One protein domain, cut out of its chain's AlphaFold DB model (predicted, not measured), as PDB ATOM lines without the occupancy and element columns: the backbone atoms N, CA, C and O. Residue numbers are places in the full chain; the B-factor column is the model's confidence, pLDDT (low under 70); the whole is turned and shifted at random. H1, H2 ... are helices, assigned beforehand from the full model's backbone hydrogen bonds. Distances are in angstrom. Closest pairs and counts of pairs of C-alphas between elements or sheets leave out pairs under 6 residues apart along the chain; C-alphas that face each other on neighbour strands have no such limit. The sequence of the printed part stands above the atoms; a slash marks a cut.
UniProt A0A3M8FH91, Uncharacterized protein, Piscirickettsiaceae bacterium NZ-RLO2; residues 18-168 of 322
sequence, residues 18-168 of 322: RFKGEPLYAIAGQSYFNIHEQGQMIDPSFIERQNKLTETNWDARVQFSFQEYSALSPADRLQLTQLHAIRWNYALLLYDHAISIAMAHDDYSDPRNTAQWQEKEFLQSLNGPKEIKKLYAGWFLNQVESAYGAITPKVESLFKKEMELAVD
ATOM      1  N   ARG A  18       5.538  31.894 -25.190       68.62
ATOM      2  CA  ARG A  18       4.626  30.936 -24.549       68.62
ATOM      3  C   ARG A  18       5.277  29.568 -24.343       68.62
ATOM      4  O   ARG A  18       5.029  28.918 -23.334       68.62
ATOM      5  N   PHE A  19       6.148  29.169 -25.265       73.06
ATOM      6  CA  PHE A  19       6.847  27.885 -25.256       73.06
ATOM      7  C   PHE A  19       8.350  28.053 -25.003       73.06
ATOM      8  O   PHE A  19       9.140  27.206 -25.395       73.06
ATOM      9  N   LYS A  20       8.764  29.149 -24.343       72.62
ATOM     10  CA  LYS A  20      10.163  29.422 -23.948       72.62
ATOM     11  C   LYS A  20      11.169  29.378 -25.108       72.62
ATOM     12  O   LYS A  20      12.349  29.121 -24.906       72.62
ATOM     13  N   GLY A  21      10.703  29.652 -26.321       74.62
ATOM     14  CA  GLY A  21      11.517  29.580 -27.527       74.62
ATOM     15  C   GLY A  21      11.796  28.165 -28.041       74.62
ATOM     16  O   GLY A  21      12.640  28.014 -28.923       74.62
ATOM     17  N   GLU A  22      11.090  27.158 -27.534       82.12
ATOM     18  CA  GLU A  22      11.106  25.806 -28.083       82.12
ATOM     19  C   GLU A  22      10.167  25.679 -29.295       82.12
ATOM     20  O   GLU A  22       9.168  26.408 -29.388       82.12
ATOM     21  N   PRO A  23      10.447  24.746 -30.226       84.38
ATOM     22  CA  PRO A  23       9.517  24.398 -31.292       84.38
ATOM     23  C   PRO A  23       8.176  23.894 -30.747       84.38
ATOM     24  O   PRO A  23       8.112  23.219 -29.719       84.38
ATOM     25  N   LEU A  24       7.094  24.130 -31.492       86.06
ATOM     26  CA  LEU A  24       5.735  23.749 -31.081       86.06
ATOM     27  C   LEU A  24       5.543  22.238 -30.885       86.06
ATOM     28  O   LEU A  24       4.646  21.833 -30.156       86.06
ATOM     29  N   TYR A  25       6.366  21.401 -31.513       88.50
ATOM     30  CA  TYR A  25       6.339  19.945 -31.335       88.50
ATOM     31  C   TYR A  25       7.173  19.453 -30.139       88.50
ATOM     32  O   TYR A  25       7.098  18.278 -29.793       88.50
ATOM     33  N   ALA A  26       8.012  20.305 -29.540       88.12
ATOM     34  CA  ALA A  26       9.001  19.890 -28.542       88.12
ATOM     35  C   ALA A  26       8.448  19.869 -27.110       88.12
ATOM     36  O   ALA A  26       9.014  19.203 -26.245       88.12
ATOM     37  N   ILE A  27       7.350  20.582 -26.855       88.62
ATOM     38  CA  ILE A  27       6.722  20.681 -25.537       88.62
ATOM     39  C   ILE A  27       5.308  20.114 -25.606       88.62
ATOM     40  O   ILE A  27       4.525  20.490 -26.474       88.62
ATOM     41  N   ALA A  28       4.947  19.259 -24.656       86.00
ATOM     42  CA  ALA A  28       3.589  18.759 -24.525       86.00
ATOM     43  C   ALA A  28       2.622  19.913 -24.229       86.00
ATOM     44  O   ALA A  28       2.759  20.621 -23.232       86.00
ATOM     45  N   GLY A  29       1.642  20.100 -25.115       77.56
ATOM     46  CA  GLY A  29       0.463  20.914 -24.841       77.56
ATOM     47  C   GLY A  29      -0.471  20.123 -23.937       77.56
ATOM     48  O   GLY A  29      -0.191  19.906 -22.762       77.56
ATOM     49  N   GLN A  30      -1.549  19.605 -24.509       78.81
ATOM     50  CA  GLN A  30      -2.290  18.524 -23.883       78.81
ATOM     51  C   GLN A  30      -1.695  17.172 -24.316       78.81
ATOM     52  O   GLN A  30      -1.365  16.996 -25.482       78.81
ATOM     53  N   SER A  31      -1.530  16.228 -23.385       82.56
ATOM     54  CA  SER A  31      -1.094  14.857 -23.690       82.56
ATOM     55  C   SER A  31      -2.281  13.927 -23.973       82.56
ATOM     56  O   SER A  31      -3.391  14.166 -23.492       82.56
ATOM     57  N   TYR A  32      -2.012  12.818 -24.670       85.81
ATOM     58  CA  TYR A  32      -2.934  11.693 -24.858       85.81
ATOM     59  C   TYR A  32      -3.410  11.033 -23.556       85.81
ATOM     60  O   TYR A  32      -4.411  10.321 -23.574       85.81
ATOM     61  N   PHE A  33      -2.704  11.247 -22.442       84.81
ATOM     62  CA  PHE A  33      -3.007  10.585 -21.175       84.81
ATOM     63  C   PHE A  33      -3.408  11.531 -20.041       84.81
ATOM     64  O   PHE A  33      -4.263  11.205 -19.220       84.81
ATOM     65  N   ASN A  34      -2.761  12.693 -19.906       72.81
ATOM     66  CA  ASN A  34      -3.043  13.570 -18.770       72.81
ATOM     67  C   ASN A  34      -2.682  15.036 -19.030       72.81
ATOM     68  O   ASN A  34      -1.631  15.351 -19.579       72.81
ATOM     69  N   ILE A  35      -3.513  15.947 -18.524       67.25
ATOM     70  CA  ILE A  35      -3.249  17.390 -18.490       67.25
ATOM     71  C   ILE A  35      -2.003  17.757 -17.662       67.25
ATOM     72  O   ILE A  35      -1.382  18.780 -17.923       67.25
ATOM     73  N   HIS A  36      -1.594  16.930 -16.692       73.25
ATOM     74  CA  HIS A  36      -0.406  17.193 -15.860       73.25
ATOM     75  C   HIS A  36       0.928  17.050 -16.608       73.25
ATOM     76  O   HIS A  36       1.978  17.409 -16.076       73.25
ATOM     77  N   GLU A  37       0.906  16.528 -17.836       79.81
ATOM     78  CA  GLU A  37       2.088  16.443 -18.697       79.81
ATOM     79  C   GLU A  37       2.334  17.737 -19.490       79.81
ATOM     80  O   GLU A  37       3.367  17.861 -20.145       79.81
ATOM     81  N   GLN A  38       1.433  18.722 -19.392       82.69
ATOM     82  CA  GLN A  38       1.570  20.010 -20.062       82.69
ATOM     83  C   GLN A  38       2.861  20.735 -19.660       82.69
ATOM     84  O   GLN A  38       3.219  20.830 -18.486       82.69
ATOM     85  N   GLY A  39       3.557  21.285 -20.653       82.31
ATOM     86  CA  GLY A  39       4.803  22.022 -20.471       82.31
ATOM     87  C   GLY A  39       6.054  21.143 -20.370       82.31
ATOM     88  O   GLY A  39       7.152  21.689 -20.265       82.31
ATOM     89  N   GLN A  40       5.923  19.813 -20.403       88.88
ATOM     90  CA  GLN A  40       7.068  18.901 -20.386       88.88
ATOM     91  C   GLN A  40       7.689  18.737 -21.774       88.88
ATOM     92  O   GLN A  40       6.993  18.782 -22.785       88.88
ATOM     93  N   MET A  41       8.999  18.497 -21.811       91.12
ATOM     94  CA  MET A  41       9.713  18.184 -23.046       91.12
ATOM     95  C   MET A  41       9.303  16.804 -23.572       91.12
ATOM     96  O   MET A  41       9.230  15.840 -22.806       91.12
ATOM     97  N   ILE A  42       9.042  16.723 -24.874       92.19
ATOM     98  CA  ILE A  42       8.693  15.487 -25.573       92.19
ATOM     99  C   ILE A  42       9.978  14.857 -26.105       92.19
ATOM    100  O   ILE A  42      10.480  15.210 -27.172       92.19
ATOM    101  N   ASP A  43      10.511  13.919 -25.331       92.81
ATOM    102  CA  ASP A  43      11.744  13.184 -25.609       92.81
ATOM    103  C   ASP A  43      11.546  11.668 -25.353       92.81
ATOM    104  O   ASP A  43      10.463  11.239 -24.938       92.81
ATOM    105  N   PRO A  44      12.551  10.803 -25.589       94.81
ATOM    106  CA  PRO A  44      12.412   9.374 -25.303       94.81
ATOM    107  C   PRO A  44      12.036   9.063 -23.844       94.81
ATOM    108  O   PRO A  44      11.250   8.150 -23.600       94.81
ATOM    109  N   SER A  45      12.521   9.850 -22.874       94.00
ATOM    110  CA  SER A  45      12.191   9.668 -21.454       94.00
ATOM    111  C   SER A  45      10.717   9.969 -21.166       94.00
ATOM    112  O   SER A  45      10.105   9.346 -20.295       94.00
ATOM    113  N   PHE A  46      10.132  10.920 -21.898       93.19
ATOM    114  CA  PHE A  46       8.712  11.236 -21.848       93.19
ATOM    115  C   PHE A  46       7.882  10.026 -22.285       93.19
ATOM    116  O   PHE A  46       6.979   9.605 -21.562       93.19
ATOM    117  N   ILE A  47       8.260   9.385 -23.394       94.25
ATOM    118  CA  ILE A  47       7.594   8.167 -23.878       94.25
ATOM    119  C   ILE A  47       7.781   6.996 -22.906       94.25
ATOM    120  O   ILE A  47       6.831   6.265 -22.636       94.25
ATOM    121  N   GLU A  48       8.958   6.834 -22.302       93.00
ATOM    122  CA  GLU A  48       9.173   5.816 -21.264       93.00
ATOM    123  C   GLU A  48       8.258   5.990 -20.045       93.00
ATOM    124  O   GLU A  48       7.806   4.997 -19.466       93.00
ATOM    125  N   ARG A  49       7.955   7.236 -19.652       91.44
ATOM    126  CA  ARG A  49       6.969   7.510 -18.596       91.44
ATOM    127  C   ARG A  49       5.562   7.131 -19.046       91.44
ATOM    128  O   ARG A  49       4.875   6.429 -18.304       91.44
ATOM    129  N   GLN A  50       5.170   7.510 -20.262       89.69
ATOM    130  CA  GLN A  50       3.857   7.175 -20.823       89.69
ATOM    131  C   GLN A  50       3.642   5.666 -20.981       89.69
ATOM    132  O   GLN A  50       2.536   5.177 -20.783       89.69
ATOM    133  N   ASN A  51       4.701   4.893 -21.234       88.38
ATOM    134  CA  ASN A  51       4.624   3.432 -21.337       88.38
ATOM    135  C   ASN A  51       4.180   2.737 -20.036       88.38
ATOM    136  O   ASN A  51       3.820   1.562 -20.074       88.38
ATOM    137  N   LYS A  52       4.222   3.430 -18.891       89.31
ATOM    138  CA  LYS A  52       3.738   2.917 -17.599       89.31
ATOM    139  C   LYS A  52       2.242   3.159 -17.390       89.31
ATOM    140  O   LYS A  52       1.680   2.654 -16.421       89.31
ATOM    141  N   LEU A  53       1.620   3.960 -18.253       89.50
ATOM    142  CA  LEU A  53       0.207   4.308 -18.183       89.50
ATOM    143  C   LEU A  53      -0.645   3.225 -18.846       89.50
ATOM    144  O   LEU A  53      -0.171   2.425 -19.652       89.50
ATOM    145  N   THR A  54      -1.919   3.195 -18.474       91.00
ATOM    146  CA  THR A  54      -2.871   2.180 -18.939       91.00
ATOM    147  C   THR A  54      -4.035   2.827 -19.674       91.00
ATOM    148  O   THR A  54      -4.185   4.046 -19.669       91.00
ATOM    149  N   GLU A  55      -4.911   2.007 -20.250       91.62
ATOM    150  CA  GLU A  55      -6.139   2.462 -20.909       91.62
ATOM    151  C   GLU A  55      -7.022   3.338 -20.004       91.62
ATOM    152  O   GLU A  55      -7.699   4.235 -20.491       91.62
ATOM    153  N   THR A  56      -6.961   3.162 -18.679       90.00
ATOM    154  CA  THR A  56      -7.708   4.009 -17.725       90.00
ATOM    155  C   THR A  56      -7.251   5.469 -17.716       90.00
ATOM    156  O   THR A  56      -8.000   6.347 -17.294       90.00
ATOM    157  N   ASN A  57      -6.030   5.732 -18.181       89.25
ATOM    158  CA  ASN A  57      -5.474   7.068 -18.336       89.25
ATOM    159  C   ASN A  57      -5.733   7.641 -19.734       89.25
ATOM    160  O   ASN A  57      -5.384   8.785 -19.969       89.25
ATOM    161  N   TRP A  58      -6.273   6.869 -20.677       89.81
ATOM    162  CA  TRP A  58      -6.422   7.314 -22.059       89.81
ATOM    163  C   TRP A  58      -7.455   8.436 -22.179       89.81
ATOM    164  O   TRP A  58      -8.577   8.317 -21.679       89.81
ATOM    165  N   ASP A  59      -7.109   9.519 -22.875       84.75
ATOM    166  CA  ASP A  59      -8.072  10.576 -23.155       84.75
ATOM    167  C   ASP A  59      -9.115  10.081 -24.165       84.75
ATOM    168  O   ASP A  59      -8.858   9.939 -25.361       84.75
ATOM    169  N   ALA A  60     -10.337   9.866 -23.677       80.69
ATOM    170  CA  ALA A  60     -11.466   9.386 -24.468       80.69
ATOM    171  C   ALA A  60     -11.855  10.307 -25.644       80.69
ATOM    172  O   ALA A  60     -12.667   9.925 -26.483       80.69
ATOM    173  N   ARG A  61     -11.315  11.531 -25.723       76.81
ATOM    174  CA  ARG A  61     -11.530  12.450 -26.854       76.81
ATOM    175  C   ARG A  61     -10.650  12.129 -28.066       76.81
ATOM    176  O   ARG A  61     -10.907  12.679 -29.142       76.81
ATOM    177  N   VAL A  62      -9.617  11.304 -27.905       83.81
ATOM    178  CA  VAL A  62      -8.704  10.906 -28.984       83.81
ATOM    179  C   VAL A  62      -9.442  10.004 -29.974       83.81
ATOM    180  O   VAL A  62     -10.201   9.123 -29.588       83.81
ATOM    181  N   GLN A  63      -9.234  10.234 -31.271       86.81
ATOM    182  CA  GLN A  63      -9.989   9.573 -32.350       86.81
ATOM    183  C   GLN A  63      -9.515   8.144 -32.669       86.81
ATOM    184  O   GLN A  63     -10.045   7.492 -33.567       86.81
ATOM    185  N   PHE A  64      -8.500   7.659 -31.962       92.12
ATOM    186  CA  PHE A  64      -7.974   6.305 -32.071       92.12
ATOM    187  C   PHE A  64      -7.808   5.696 -30.678       92.12
ATOM    188  O   PHE A  64      -7.775   6.397 -29.663       92.12
ATOM    189  N   SER A  65      -7.752   4.373 -30.635       94.06
ATOM    190  CA  SER A  65      -7.768   3.607 -29.394       94.06
ATOM    191  C   SER A  65      -6.406   3.560 -28.696       94.06
ATOM    192  O   SER A  65      -5.348   3.664 -29.324       94.06
ATOM    193  N   PHE A  66      -6.429   3.307 -27.386       94.00
ATOM    194  CA  PHE A  66      -5.218   3.023 -26.617       94.00
ATOM    195  C   PHE A  66      -4.460   1.809 -27.176       94.00
ATOM    196  O   PHE A  66      -3.228   1.799 -27.159       94.00
ATOM    197  N   GLN A  67      -5.161   0.793 -27.699       95.12
ATOM    198  CA  GLN A  67      -4.524  -0.381 -28.301       95.12
ATOM    199  C   GLN A  67      -3.761  -0.013 -29.581       95.12
ATOM    200  O   GLN A  67      -2.637  -0.475 -29.772       95.12
ATOM    201  N   GLU A  68      -4.325   0.851 -30.430       96.19
ATOM    202  CA  GLU A  68      -3.643   1.356 -31.629       96.19
ATOM    203  C   GLU A  68      -2.385   2.153 -31.277       96.19
ATOM    204  O   GLU A  68      -1.330   1.922 -31.868       96.19
ATOM    205  N   TYR A  69      -2.471   3.033 -30.275       95.50
ATOM    206  CA  TYR A  69      -1.314   3.765 -29.757       95.50
ATOM    207  C   TYR A  69      -0.251   2.817 -29.186       95.50
ATOM    208  O   TYR A  69       0.937   2.918 -29.489       95.50
ATOM    209  N   SER A  70      -0.682   1.842 -28.389       93.62
ATOM    210  CA  SER A  70       0.205   0.886 -27.727       93.62
ATOM    211  C   SER A  70       0.858  -0.106 -28.697       93.62
ATOM    212  O   SER A  70       1.888  -0.696 -28.376       93.62
ATOM    213  N   ALA A  71       0.321  -0.275 -29.904       95.62
ATOM    214  CA  ALA A  71       0.939  -1.092 -30.946       95.62
ATOM    215  C   ALA A  71       2.121  -0.394 -31.652       95.62
ATOM    216  O   ALA A  71       2.863  -1.045 -32.394       95.62
ATOM    217  N   LEU A  72       2.295   0.916 -31.456       96.94
ATOM    218  CA  LEU A  72       3.412   1.678 -32.008       96.94
ATOM    219  C   LEU A  72       4.729   1.380 -31.280       96.94
ATOM    220  O   LEU A  72       4.744   1.154 -30.064       96.94
ATOM    221  N   SER A  73       5.841   1.456 -32.018       95.56
ATOM    222  CA  SER A  73       7.184   1.447 -31.429       95.56
ATOM    223  C   SER A  73       7.423   2.706 -30.576       95.56
ATOM    224  O   SER A  73       6.739   3.712 -30.770       95.56
ATOM    225  N   PRO A  74       8.403   2.721 -29.652       95.00
ATOM    226  CA  PRO A  74       8.717   3.929 -28.883       95.00
ATOM    227  C   PRO A  74       9.049   5.149 -29.759       95.00
ATOM    228  O   PRO A  74       8.628   6.259 -29.442       95.00
ATOM    229  N   ALA A  75       9.747   4.944 -30.882       94.38
ATOM    230  CA  ALA A  75      10.057   6.009 -31.836       94.38
ATOM    231  C   ALA A  75       8.798   6.526 -32.553       94.38
ATOM    232  O   ALA A  75       8.606   7.733 -32.671       94.38
ATOM    233  N   ASP A  76       7.901   5.623 -32.958       96.38
ATOM    234  CA  ASP A  76       6.616   5.993 -33.562       96.38
ATOM    235  C   ASP A  76       5.726   6.768 -32.575       96.38
ATOM    236  O   ASP A  76       5.086   7.751 -32.949       96.38
ATOM    237  N   ARG A  77       5.693   6.355 -31.299       95.75
ATOM    238  CA  ARG A  77       4.963   7.079 -30.244       95.75
ATOM    239  C   ARG A  77       5.534   8.472 -30.035       95.75
ATOM    240  O   ARG A  77       4.760   9.407 -29.878       95.75
ATOM    241  N   LEU A  78       6.860   8.618 -30.068       95.06
ATOM    242  CA  LEU A  78       7.511   9.921 -29.981       95.06
ATOM    243  C   LEU A  78       7.048  10.845 -31.111       95.06
ATOM    244  O   LEU A  78       6.564  11.940 -30.831       95.06
ATOM    245  N   GLN A  79       7.116  10.381 -32.363       95.50
ATOM    246  CA  GLN A  79       6.664  11.155 -33.523       95.50
ATOM    247  C   GLN A  79       5.169  11.501 -33.439       95.50
ATOM    248  O   GLN A  79       4.784  12.644 -33.680       95.50
ATOM    249  N   LEU A  80       4.312  10.549 -33.050       96.31
ATOM    250  CA  LEU A  80       2.876  10.799 -32.907       96.31
ATOM    251  C   LEU A  80       2.580  11.832 -31.808       96.31
ATOM    252  O   LEU A  80       1.798  12.753 -32.023       96.31
ATOM    253  N   THR A  81       3.248  11.735 -30.656       94.25
ATOM    254  CA  THR A  81       3.124  12.713 -29.565       94.25
ATOM    255  C   THR A  81       3.618  14.103 -29.988       94.25
ATOM    256  O   THR A  81       3.019  15.108 -29.614       94.25
ATOM    257  N   GLN A  82       4.664  14.193 -30.810       93.25
ATOM    258  CA  GLN A  82       5.146  15.463 -31.372       93.25
ATOM    259  C   GLN A  82       4.134  16.092 -32.341       93.25
ATOM    260  O   GLN A  82       3.896  17.300 -32.281       93.25
ATOM    261  N   LEU A  83       3.493  15.281 -33.192       94.06
ATOM    262  CA  LEU A  83       2.408  15.718 -34.079       94.06
ATOM    263  C   LEU A  83       1.182  16.206 -33.293       94.06
ATOM    264  O   LEU A  83       0.578  17.227 -33.629       94.06
ATOM    265  N   HIS A  84       0.840  15.505 -32.215       91.56
ATOM    266  CA  HIS A  84      -0.200  15.927 -31.283       91.56
ATOM    267  C   HIS A  84       0.121  17.290 -30.670       91.56
ATOM    268  O   HIS A  84      -0.711  18.198 -30.656       91.56
ATOM    269  N   ALA A  85       1.356  17.446 -30.196       89.69
ATOM    270  CA  ALA A  85       1.812  18.655 -29.536       89.69
ATOM    271  C   ALA A  85       1.799  19.865 -30.466       89.69
ATOM    272  O   ALA A  85       1.252  20.893 -30.083       89.69
ATOM    273  N   ILE A  86       2.315  19.750 -31.696       88.25
ATOM    274  CA  ILE A  86       2.278  20.870 -32.648       88.25
ATOM    275  C   ILE A  86       0.845  21.278 -32.987       88.25
ATOM    276  O   ILE A  86       0.549  22.472 -33.016       88.25
ATOM    277  N   ARG A  87      -0.061  20.309 -33.168       87.25
ATOM    278  CA  ARG A  87      -1.481  20.576 -33.416       87.25
ATOM    279  C   ARG A  87      -2.104  21.369 -32.266       87.25
ATOM    280  O   ARG A  87      -2.738  22.392 -32.516       87.25
ATOM    281  N   TRP A  88      -1.901  20.925 -31.028       83.44
ATOM    282  CA  TRP A  88      -2.414  21.602 -29.834       83.44
ATOM    283  C   TRP A  88      -1.787  22.973 -29.615       83.44
ATOM    284  O   TRP A  88      -2.484  23.975 -29.482       83.44
ATOM    285  N   ASN A  89      -0.462  23.039 -29.610       83.56
ATOM    286  CA  ASN A  89       0.265  24.265 -29.315       83.56
ATOM    287  C   ASN A  89       0.007  25.340 -30.369       83.56
ATOM    288  O   ASN A  89      -0.107  26.513 -30.024       83.56
ATOM    289  N   TYR A  90      -0.144  24.966 -31.641       81.44
ATOM    290  CA  TYR A  90      -0.516  25.931 -32.670       81.44
ATOM    291  C   TYR A  90      -1.954  26.438 -32.504       81.44
ATOM    292  O   TYR A  90      -2.212  27.628 -32.679       81.44
ATOM    293  N   ALA A  91      -2.885  25.565 -32.120       78.12
ATOM    294  CA  ALA A  91      -4.262  25.962 -31.846       78.12
ATOM    295  C   ALA A  91      -4.367  26.982 -30.712       78.12
ATOM    296  O   ALA A  91      -5.071  27.982 -30.847       78.12
ATOM    297  N   LEU A  92      -3.606  26.761 -29.639       76.44
ATOM    298  CA  LEU A  92      -3.476  27.695 -28.526       76.44
ATOM    299  C   LEU A  92      -3.036  29.084 -28.987       76.44
ATOM    300  O   LEU A  92      -3.603  30.087 -28.561       76.44
ATOM    301  N   LEU A  93      -2.050  29.149 -29.883       78.00
ATOM    302  CA  LEU A  93      -1.576  30.427 -30.408       78.00
ATOM    303  C   LEU A  93      -2.631  31.140 -31.254       78.00
ATOM    304  O   LEU A  93      -2.796  32.353 -31.136       78.00
ATOM    305  N   LEU A  94      -3.360  30.401 -32.089       74.81
ATOM    306  CA  LEU A  94      -4.445  30.974 -32.881       74.81
ATOM    307  C   LEU A  94      -5.585  31.499 -31.998       74.81
ATOM    308  O   LEU A  94      -6.148  32.551 -32.298       74.81
ATOM    309  N   TYR A  95      -5.906  30.790 -30.915       74.06
ATOM    310  CA  TYR A  95      -6.913  31.213 -29.945       74.06
ATOM    311  C   TYR A  95      -6.498  32.506 -29.231       74.06
ATOM    312  O   TYR A  95      -7.266  33.470 -29.225       74.06
ATOM    313  N   ASP A  96      -5.264  32.582 -28.723       74.00
ATOM    314  CA  ASP A  96      -4.726  33.806 -28.111       74.00
ATOM    315  C   ASP A  96      -4.759  34.992 -29.085       74.00
ATOM    316  O   ASP A  96      -5.114  36.115 -28.713       74.00
ATOM    317  N   HIS A  97      -4.394  34.747 -30.347       72.06
ATOM    318  CA  HIS A  97      -4.415  35.764 -31.392       72.06
ATOM    319  C   HIS A  97      -5.843  36.259 -31.664       72.06
ATOM    320  O   HIS A  97      -6.071  37.467 -31.749       72.06
ATOM    321  N   ALA A  98      -6.817  35.349 -31.741       68.75
ATOM    322  CA  ALA A  98      -8.223  35.690 -31.933       68.75
ATOM    323  C   ALA A  98      -8.790  36.504 -30.757       68.75
ATOM    324  O   ALA A  98      -9.460  37.512 -30.987       68.75
ATOM    325  N   ILE A  99      -8.478  36.121 -29.512       69.19
ATOM    326  CA  ILE A  99      -8.858  36.889 -28.316       69.19
ATOM    327  C   ILE A  99      -8.243  38.282 -28.354       69.19
ATOM    328  O   ILE A  99      -8.941  39.261 -28.112       69.19
ATOM    329  N   SER A 100      -6.953  38.386 -28.678       68.94
ATOM    330  CA  SER A 100      -6.252  39.673 -28.718       68.94
ATOM    331  C   SER A 100      -6.917  40.648 -29.696       68.94
ATOM    332  O   SER A 100      -7.083  41.823 -29.377       68.94
ATOM    333  N   ILE A 101      -7.353  40.155 -30.861       65.88
ATOM    334  CA  ILE A 101      -8.112  40.950 -31.838       65.88
ATOM    335  C   ILE A 101      -9.474  41.364 -31.269       65.88
ATOM    336  O   ILE A 101      -9.835  42.534 -31.355       65.88
ATOM    337  N   ALA A 102     -10.220  40.428 -30.677       65.94
ATOM    338  CA  ALA A 102     -11.552  40.700 -30.143       65.94
ATOM    339  C   ALA A 102     -11.528  41.708 -28.980       65.94
ATOM    340  O   ALA A 102     -12.345  42.624 -28.937       65.94
ATOM    341  N   MET A 103     -10.546  41.591 -28.080       67.06
ATOM    342  CA  MET A 103     -10.312  42.553 -26.999       67.06
ATOM    343  C   MET A 103      -9.951  43.942 -27.534       67.06
ATOM    344  O   MET A 103     -10.383  44.941 -26.973       67.06
ATOM    345  N   ALA A 104      -9.196  44.025 -28.634       67.50
ATOM    346  CA  ALA A 104      -8.869  45.301 -29.269       67.50
ATOM    347  C   ALA A 104     -10.077  45.975 -29.947       67.50
ATOM    348  O   ALA A 104      -9.969  47.127 -30.359       67.50
ATOM    349  N   HIS A 105     -11.193  45.264 -30.126       65.00
ATOM    350  CA  HIS A 105     -12.416  45.775 -30.757       65.00
ATOM    351  C   HIS A 105     -13.538  46.057 -29.739       65.00
ATOM    352  O   HIS A 105     -14.657  46.335 -30.156       65.00
ATOM    353  N   ASP A 106     -13.249  46.006 -28.427       61.69
ATOM    354  CA  ASP A 106     -14.218  46.186 -27.322       61.69
ATOM    355  C   ASP A 106     -15.425  45.217 -27.367       61.69
ATOM    356  O   ASP A 106     -16.436  45.402 -26.690       61.69
ATOM    357  N   ASP A 107     -15.299  44.135 -28.138       57.03
ATOM    358  CA  ASP A 107     -16.406  43.266 -28.554       57.03
ATOM    359  C   ASP A 107     -16.512  41.981 -27.706       57.03
ATOM    360  O   ASP A 107     -17.182  41.022 -28.095       57.03
ATOM    361  N   TYR A 108     -15.814  41.901 -26.562       50.22
ATOM    362  CA  TYR A 108     -15.613  40.622 -25.875       50.22
ATOM    363  C   TYR A 108     -15.819  40.656 -24.353       50.22
ATOM    364  O   TYR A 108     -15.100  41.326 -23.614       50.22
ATOM    365  N   SER A 109     -16.773  39.850 -23.874       53.28
ATOM    366  CA  SER A 109     -16.943  39.508 -22.460       53.28
ATOM    367  C   SER A 109     -15.978  38.379 -22.057       53.28
ATOM    368  O   SER A 109     -15.797  37.398 -22.769       53.28
ATOM    369  N   ASP A 110     -15.319  38.557 -20.913       49.06
ATOM    370  CA  ASP A 110     -14.192  37.764 -20.395       49.06
ATOM    371  C   ASP A 110     -14.351  36.214 -20.495       49.06
ATOM    372  O   ASP A 110     -15.186  35.642 -19.788       49.06
ATOM    373  N   PRO A 111     -13.530  35.503 -21.306       49.78
ATOM    374  CA  PRO A 111     -13.641  34.054 -21.540       49.78
ATOM    375  C   PRO A 111     -12.898  33.169 -20.530       49.78
ATOM    376  O   PRO A 111     -12.895  31.942 -20.667       49.78
ATOM    377  N   ARG A 112     -12.239  33.750 -19.517       49.66
ATOM    378  CA  ARG A 112     -11.242  33.045 -18.683       49.66
ATOM    379  C   ARG A 112     -11.757  31.823 -17.905       49.66
ATOM    380  O   ARG A 112     -10.937  31.055 -17.412       49.66
ATOM    381  N   ASN A 113     -13.069  31.585 -17.834       42.22
ATOM    382  CA  ASN A 113     -13.652  30.457 -17.093       42.22
ATOM    383  C   ASN A 113     -13.912  29.170 -17.913       42.22
ATOM    384  O   ASN A 113     -14.296  28.167 -17.317       42.22
ATOM    385  N   THR A 114     -13.676  29.141 -19.235       46.12
ATOM    386  CA  THR A 114     -13.991  27.967 -20.101       46.12
ATOM    387  C   THR A 114     -12.938  27.648 -21.180       46.12
ATOM    388  O   THR A 114     -13.236  26.967 -22.163       46.12
ATOM    389  N   ALA A 115     -11.694  28.104 -20.997       46.78
ATOM    390  CA  ALA A 115     -10.644  28.107 -22.025       46.78
ATOM    391  C   ALA A 115     -10.409  26.750 -22.730       46.78
ATOM    392  O   ALA A 115     -10.403  26.699 -23.954       46.78
ATOM    393  N   GLN A 116     -10.320  25.633 -21.995       45.66
ATOM    394  CA  GLN A 116     -10.046  24.308 -22.588       45.66
ATOM    395  C   GLN A 116     -11.181  23.773 -23.485       45.66
ATOM    396  O   GLN A 116     -10.933  23.017 -24.425       45.66
ATOM    397  N   TRP A 117     -12.436  24.127 -23.191       39.62
ATOM    398  CA  TRP A 117     -13.603  23.666 -23.958       39.62
ATOM    399  C   TRP A 117     -13.798  24.498 -25.231       39.62
ATOM    400  O   TRP A 117     -14.050  23.943 -26.298       39.62
ATOM    401  N   GLN A 118     -13.573  25.812 -25.139       49.22
ATOM    402  CA  GLN A 118     -13.634  26.739 -26.273       49.22
ATOM    403  C   GLN A 118     -12.482  26.537 -27.264       49.22
ATOM    404  O   GLN A 118     -12.637  26.784 -28.453       49.22
ATOM    405  N   GLU A 119     -11.336  26.046 -26.801       50.66
ATOM    406  CA  GLU A 119     -10.158  25.758 -27.623       50.66
ATOM    407  C   GLU A 119     -10.330  24.496 -28.487       50.66
ATOM    408  O   GLU A 119      -9.980  24.490 -29.669       50.66
ATOM    409  N   LYS A 120     -10.951  23.442 -27.935       47.78
ATOM    410  CA  LYS A 120     -11.374  22.271 -28.718       47.78
ATOM    411  C   LYS A 120     -12.462  22.651 -29.720       47.78
ATOM    412  O   LYS A 120     -12.381  22.224 -30.867       47.78
ATOM    413  N   GLU A 121     -13.442  23.463 -29.322       51.75
ATOM    414  CA  GLU A 121     -14.440  24.004 -30.252       51.75
ATOM    415  C   GLU A 121     -13.806  24.899 -31.319       51.75
ATOM    416  O   GLU A 121     -14.227  24.849 -32.467       51.75
ATOM    417  N   PHE A 122     -12.751  25.651 -30.999       55.69
ATOM    418  CA  PHE A 122     -12.008  26.454 -31.965       55.69
ATOM    419  C   PHE A 122     -11.245  25.570 -32.962       55.69
ATOM    420  O   PHE A 122     -11.368  25.772 -34.167       55.69
ATOM    421  N   LEU A 123     -10.558  24.523 -32.496       51.22
ATOM    422  CA  LEU A 123      -9.971  23.473 -33.341       51.22
ATOM    423  C   LEU A 123     -11.013  22.774 -34.218       51.22
ATOM    424  O   LEU A 123     -10.775  22.528 -35.397       51.22
ATOM    425  N   GLN A 124     -12.184  22.487 -33.656       52.31
ATOM    426  CA  GLN A 124     -13.312  21.925 -34.388       52.31
ATOM    427  C   GLN A 124     -13.997  22.958 -35.292       52.31
ATOM    428  O   GLN A 124     -14.636  22.581 -36.259       52.31
ATOM    429  N   SER A 125     -13.833  24.257 -35.059       53.03
ATOM    430  CA  SER A 125     -14.282  25.321 -35.963       53.03
ATOM    431  C   SER A 125     -13.288  25.547 -37.110       53.03
ATOM    432  O   SER A 125     -13.685  25.930 -38.211       53.03
ATOM    433  N   LEU A 126     -12.003  25.224 -36.883       51.56
ATOM    434  CA  LEU A 126     -10.980  25.049 -37.917       51.56
ATOM    435  C   LEU A 126     -11.207  23.766 -38.735       51.56
ATOM    436  O   LEU A 126     -10.604  23.633 -39.805       51.56
ATOM    437  N   ASN A 127     -12.144  22.886 -38.332       50.88
ATOM    438  CA  ASN A 127     -12.778  21.892 -39.212       50.88
ATOM    439  C   ASN A 127     -13.694  22.581 -40.238       50.88
ATOM    440  O   ASN A 127     -14.865  22.236 -40.399       50.88
ATOM    441  N   GLY A 128     -13.150  23.562 -40.951       59.97
ATOM    442  CA  GLY A 128     -13.727  24.065 -42.177       59.97
ATOM    443  C   GLY A 128     -13.687  22.996 -43.280       59.97
ATOM    444  O   GLY A 128     -13.689  21.791 -43.011       59.97
ATOM    445  N   PRO A 129     -13.628  23.413 -44.551       71.81
ATOM    446  CA  PRO A 129     -13.536  22.496 -45.679       71.81
ATOM    447  C   PRO A 129     -12.402  21.476 -45.493       71.81
ATOM    448  O   PRO A 129     -11.351  21.790 -44.925       71.81
ATOM    449  N   LYS A 130     -12.608  20.250 -45.986       81.25
ATOM    450  CA  LYS A 130     -11.647  19.130 -45.933       81.25
ATOM    451  C   LYS A 130     -10.237  19.552 -46.369       81.25
ATOM    452  O   LYS A 130      -9.242  19.051 -45.855       81.25
ATOM    453  N   GLU A 131     -10.163  20.501 -47.289       80.62
ATOM    454  CA  GLU A 131      -8.964  21.106 -47.855       80.62
ATOM    455  C   GLU A 131      -8.118  21.832 -46.797       80.62
ATOM    456  O   GLU A 131      -6.897  21.709 -46.798       80.62
ATOM    457  N   ILE A 132      -8.746  22.534 -45.848       80.56
ATOM    458  CA  ILE A 132      -8.033  23.227 -44.767       80.56
ATOM    459  C   ILE A 132      -7.439  22.207 -43.794       80.56
ATOM    460  O   ILE A 132      -6.259  22.300 -43.467       80.56
ATOM    461  N   LYS A 133      -8.200  21.174 -43.406       84.44
ATOM    462  CA  LYS A 133      -7.694  20.084 -42.550       84.44
ATOM    463  C   LYS A 133      -6.468  19.408 -43.155       84.44
ATOM    464  O   LYS A 133      -5.480  19.183 -42.457       84.44
ATOM    465  N   LYS A 134      -6.518  19.115 -44.458       89.12
ATOM    466  CA  LYS A 134      -5.375  18.566 -45.191       89.12
ATOM    467  C   LYS A 134      -4.168  19.495 -45.129       89.12
ATOM    468  O   LYS A 134      -3.062  19.016 -44.901       89.12
ATOM    469  N   LEU A 135      -4.379  20.801 -45.294       87.12
ATOM    470  CA  LEU A 135      -3.303  21.789 -45.277       87.12
ATOM    471  C   LEU A 135      -2.593  21.832 -43.917       87.12
ATOM    472  O   LEU A 135      -1.367  21.786 -43.865       87.12
ATOM    473  N   TYR A 136      -3.355  21.841 -42.820       87.81
ATOM    474  CA  TYR A 136      -2.809  21.736 -41.463       87.81
ATOM    475  C   TYR A 136      -2.068  20.414 -41.240       87.81
ATOM    476  O   TYR A 136      -0.935  20.416 -40.764       87.81
ATOM    477  N   ALA A 137      -2.680  19.287 -41.621       91.50
ATOM    478  CA  ALA A 137      -2.075  17.970 -41.448       91.50
ATOM    479  C   ALA A 137      -0.752  17.846 -42.219       91.50
ATOM    480  O   ALA A 137       0.245  17.412 -41.650       91.50
ATOM    481  N   GLY A 138      -0.721  18.280 -43.483       92.31
ATOM    482  CA  GLY A 138       0.490  18.290 -44.304       92.31
ATOM    483  C   GLY A 138       1.609  19.135 -43.695       92.31
ATOM    484  O   GLY A 138       2.761  18.710 -43.704       92.31
ATOM    485  N   TRP A 139       1.279  20.283 -43.100       89.38
ATOM    486  CA  TRP A 139       2.272  21.146 -42.456       89.38
ATOM    487  C   TRP A 139       2.839  20.554 -41.172       89.38
ATOM    488  O   TRP A 139       4.053  20.541 -40.982       89.38
ATOM    489  N   PHE A 140       1.978  20.031 -40.301       91.62
ATOM    490  CA  PHE A 140       2.414  19.395 -39.061       91.62
ATOM    491  C   PHE A 140       3.296  18.174 -39.334       91.62
ATOM    492  O   PHE A 140       4.334  18.018 -38.691       91.62
ATOM    493  N   LEU A 141       2.931  17.369 -40.339       94.12
ATOM    494  CA  LEU A 141       3.763  16.263 -40.811       94.12
ATOM    495  C   LEU A 141       5.118  16.769 -41.319       94.12
ATOM    496  O   LEU A 141       6.136  16.267 -40.858       94.12
ATOM    497  N   ASN A 142       5.149  17.792 -42.182       92.44
ATOM    498  CA  ASN A 142       6.404  18.341 -42.712       92.44
ATOM    499  C   ASN A 142       7.352  18.835 -41.604       92.44
ATOM    500  O   ASN A 142       8.555  18.584 -41.668       92.44
ATOM    501  N   GLN A 143       6.821  19.496 -40.570       88.75
ATOM    502  CA  GLN A 143       7.624  20.014 -39.455       88.75
ATOM    503  C   GLN A 143       8.268  18.896 -38.635       88.75
ATOM    504  O   GLN A 143       9.455  18.961 -38.315       88.75
ATOM    505  N   VAL A 144       7.502  17.853 -38.306       90.75
ATOM    506  CA  VAL A 144       8.028  16.709 -37.550       90.75
ATOM    507  C   VAL A 144       8.974  15.872 -38.419       90.75
ATOM    508  O   VAL A 144      10.036  15.481 -37.939       90.75
ATOM    509  N   GLU A 145       8.661  15.671 -39.706       92.69
ATOM    510  CA  GLU A 145       9.534  14.968 -40.662       92.69
ATOM    511  C   GLU A 145      10.889  15.658 -40.827       92.69
ATOM    512  O   GLU A 145      11.929  15.001 -40.838       92.69
ATOM    513  N   SER A 146      10.885  16.989 -40.919       86.88
ATOM    514  CA  SER A 146      12.106  17.783 -41.081       86.88
ATOM    515  C   SER A 146      13.024  17.703 -39.858       86.88
ATOM    516  O   SER A 146      14.240  17.813 -40.004       86.88
ATOM    517  N   ALA A 147      12.465  17.496 -38.663       85.38
ATOM    518  CA  ALA A 147      13.222  17.428 -37.413       85.38
ATOM    519  C   ALA A 147      13.658  16.000 -37.035       85.38
ATOM    520  O   ALA A 147      14.769  15.812 -36.539       85.38
ATOM    521  N   TYR A 148      12.806  14.996 -37.264       85.38
ATOM    522  CA  TYR A 148      12.990  13.631 -36.743       85.38
ATOM    523  C   TYR A 148      13.033  12.545 -37.824       85.38
ATOM    524  O   TYR A 148      13.083  11.355 -37.505       85.38
ATOM    525  N   GLY A 149      13.044  12.933 -39.100       89.38
ATOM    526  CA  GLY A 149      13.048  12.010 -40.229       89.38
ATOM    527  C   GLY A 149      11.657  11.490 -40.586       89.38
ATOM    528  O   GLY A 149      10.647  11.879 -40.003       89.38
ATOM    529  N   ALA A 150      11.608  10.610 -41.587       93.38
ATOM    530  CA  ALA A 150      10.358  10.154 -42.187       93.38
ATOM    531  C   ALA A 150       9.379   9.569 -41.152       93.38
ATOM    532  O   ALA A 150       9.746   8.736 -40.320       93.38
ATOM    533  N   ILE A 151       8.119   9.990 -41.244       94.75
ATOM    534  CA  ILE A 151       7.028   9.467 -40.426       94.75
ATOM    535  C   ILE A 151       6.570   8.133 -41.012       94.75
ATOM    536  O   ILE A 151       6.380   7.993 -42.222       94.75
ATOM    537  N   THR A 152       6.383   7.129 -40.156       95.88
ATOM    538  CA  THR A 152       5.927   5.816 -40.621       95.88
ATOM    539  C   THR A 152       4.453   5.852 -41.046       95.88
ATOM    540  O   THR A 152       3.660   6.621 -40.495       95.88
ATOM    541  N   PRO A 153       4.013   4.967 -41.966       95.44
ATOM    542  CA  PRO A 153       2.611   4.918 -42.390       95.44
ATOM    543  C   PRO A 153       1.619   4.703 -41.239       95.44
ATOM    544  O   PRO A 153       0.484   5.173 -41.302       95.44
ATOM    545  N   LYS A 154       2.041   4.011 -40.169       96.25
ATOM    546  CA  LYS A 154       1.216   3.793 -38.972       96.25
ATOM    547  C   LYS A 154       0.981   5.097 -38.213       96.25
ATOM    548  O   LYS A 154      -0.164   5.405 -37.890       96.25
ATOM    549  N   VAL A 155       2.040   5.869 -37.969       97.19
ATOM    550  CA  VAL A 155       1.950   7.173 -37.297       97.19
ATOM    551  C   VAL A 155       1.120   8.143 -38.130       97.19
ATOM    552  O   VAL A 155       0.183   8.743 -37.608       97.19
ATOM    553  N   GLU A 156       1.391   8.236 -39.435       96.88
ATOM    554  CA  GLU A 156       0.624   9.109 -40.328       96.88
ATOM    555  C   GLU A 156      -0.865   8.718 -40.356       96.88
ATOM    556  O   GLU A 156      -1.732   9.589 -40.306       96.88
ATOM    557  N   SER A 157      -1.184   7.419 -40.367       96.50
ATOM    558  CA  SER A 157      -2.568   6.938 -40.302       96.50
ATOM    559  C   SER A 157      -3.280   7.358 -39.015       96.50
ATOM    560  O   SER A 157      -4.448   7.742 -39.083       96.50
ATOM    561  N   LEU A 158      -2.632   7.248 -37.851       96.62
ATOM    562  CA  LEU A 158      -3.248   7.637 -36.579       96.62
ATOM    563  C   LEU A 158      -3.402   9.153 -36.477       96.62
ATOM    564  O   LEU A 158      -4.453   9.637 -36.057       96.62
ATOM    565  N   PHE A 159      -2.419   9.906 -36.966       95.19
ATOM    566  CA  PHE A 159      -2.519  11.356 -37.014       95.19
ATOM    567  C   PHE A 159      -3.623  11.839 -37.967       95.19
ATOM    568  O   PHE A 159      -4.371  12.754 -37.633       95.19
ATOM    569  N   LYS A 160      -3.816  11.183 -39.122       93.94
ATOM    570  CA  LYS A 160      -4.959  11.456 -40.013       93.94
ATOM    571  C   LYS A 160      -6.295  11.242 -39.307       93.94
ATOM    572  O   LYS A 160      -7.168  12.096 -39.435       93.94
ATOM    573  N   LYS A 161      -6.444  10.163 -38.524       92.81
ATOM    574  CA  LYS A 161      -7.651   9.938 -37.709       92.81
ATOM    575  C   LYS A 161      -7.868  11.069 -36.709       92.81
ATOM    576  O   LYS A 161      -8.978  11.576 -36.602       92.81
ATOM    577  N   GLU A 162      -6.813  11.496 -36.017       89.12
ATOM    578  CA  GLU A 162      -6.875  12.627 -35.086       89.12
ATOM    579  C   GLU A 162      -7.297  13.937 -35.767       89.12
ATOM    580  O   GLU A 162      -8.064  14.715 -35.201       89.12
ATOM    581  N   MET A 163      -6.842  14.156 -37.000       87.00
ATOM    582  CA  MET A 163      -7.218  15.291 -37.845       87.00
ATOM    583  C   MET A 163      -8.587  15.119 -38.529       87.00
ATOM    584  O   MET A 163      -8.963  15.955 -39.354       87.00
ATOM    585  N   GLU A 164      -9.330  14.050 -38.215       87.88
ATOM    586  CA  GLU A 164     -10.609  13.689 -38.841       87.88
ATOM    587  C   GLU A 164     -10.517  13.614 -40.381       87.88
ATOM    588  O   GLU A 164     -11.410  14.049 -41.118       87.88
ATOM    589  N   LEU A 165      -9.395  13.096 -40.877       89.56
ATOM    590  CA  LEU A 165      -9.136  12.818 -42.282       89.56
ATOM    591  C   LEU A 165      -9.255  11.316 -42.546       89.56
ATOM    592  O   LEU A 165      -8.981  10.481 -41.684       89.56
ATOM    593  N   ALA A 166      -9.634  10.966 -43.775       91.00
ATOM    594  CA  ALA A 166      -9.607   9.578 -44.211       91.00
ATOM    595  C   ALA A 166      -8.162   9.048 -44.181       91.00
ATOM    596  O   ALA A 166      -7.224   9.769 -44.524       91.00
ATOM    597  N   VAL A 167      -7.975   7.796 -43.763       89.94
ATOM    598  CA  VAL A 167      -6.641   7.180 -43.614       89.94
ATOM    599  C   VAL A 167      -5.878   7.138 -44.945       89.94
ATOM    600  O   VAL A 167      -4.662   7.327 -44.979       89.94
ATOM    601  N   ASP A 168      -6.608   6.956 -46.042       91.06
ATOM    602  CA  ASP A 168      -6.127   6.938 -47.424       91.06
ATOM    603  C   ASP A 168      -6.016   8.336 -48.055       91.06
ATOM    604  O   ASP A 168      -5.656   8.460 -49.226       91.06
TER     605      ASP A 168
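Overview. This is residues 18 to 168 of the 322 residues of an uncharacterized protein of Piscirickettsiaceae bacterium NZ-RLO2 (UniProt A0A3M8FH91). One long helix, H3, makes the longest axis; H1 packs across its first part, the H5 and H6 hairpin packs on the opposite side, and H4 crosses it farther along. The printed part has 151 residues, six named helices, H1 to H6 in order, and no named strand: all helix, compact, radius of gyration of the C-alphas 15.8 A, spans 50 by 33 by 30 A.

Arrangement. H1, residues 44 to 50, touches residues 74 to 78 alone of the hub H3, residues 74 to 103; closest C-alphas Ile 47 and Leu 78, 6.4 A. H2, residues 66 to 70, is close to H3 but not clearly touching, 7.1 A. H4, residues 115 to 125, touches H3, about perpendicular at 82 degrees. H5, residues 130 to 148, touches H3 at a steep tilt of 55 degrees. H6, residues 153 to 162, touches H3 at a shallow tilt of 31 degrees. Of O i to N i+4 pairs, H4 has 6 of 7 within hydrogen-bond range.

Along the chain. H3 runs 43.1 A from C-alpha 74 at (8.717, 3.929, -28.883).

Size, cuts and confidence. In the printed part 33 residues are under 70 in pLDDT, namely residue 18, residue 35 and residues 98 to 128.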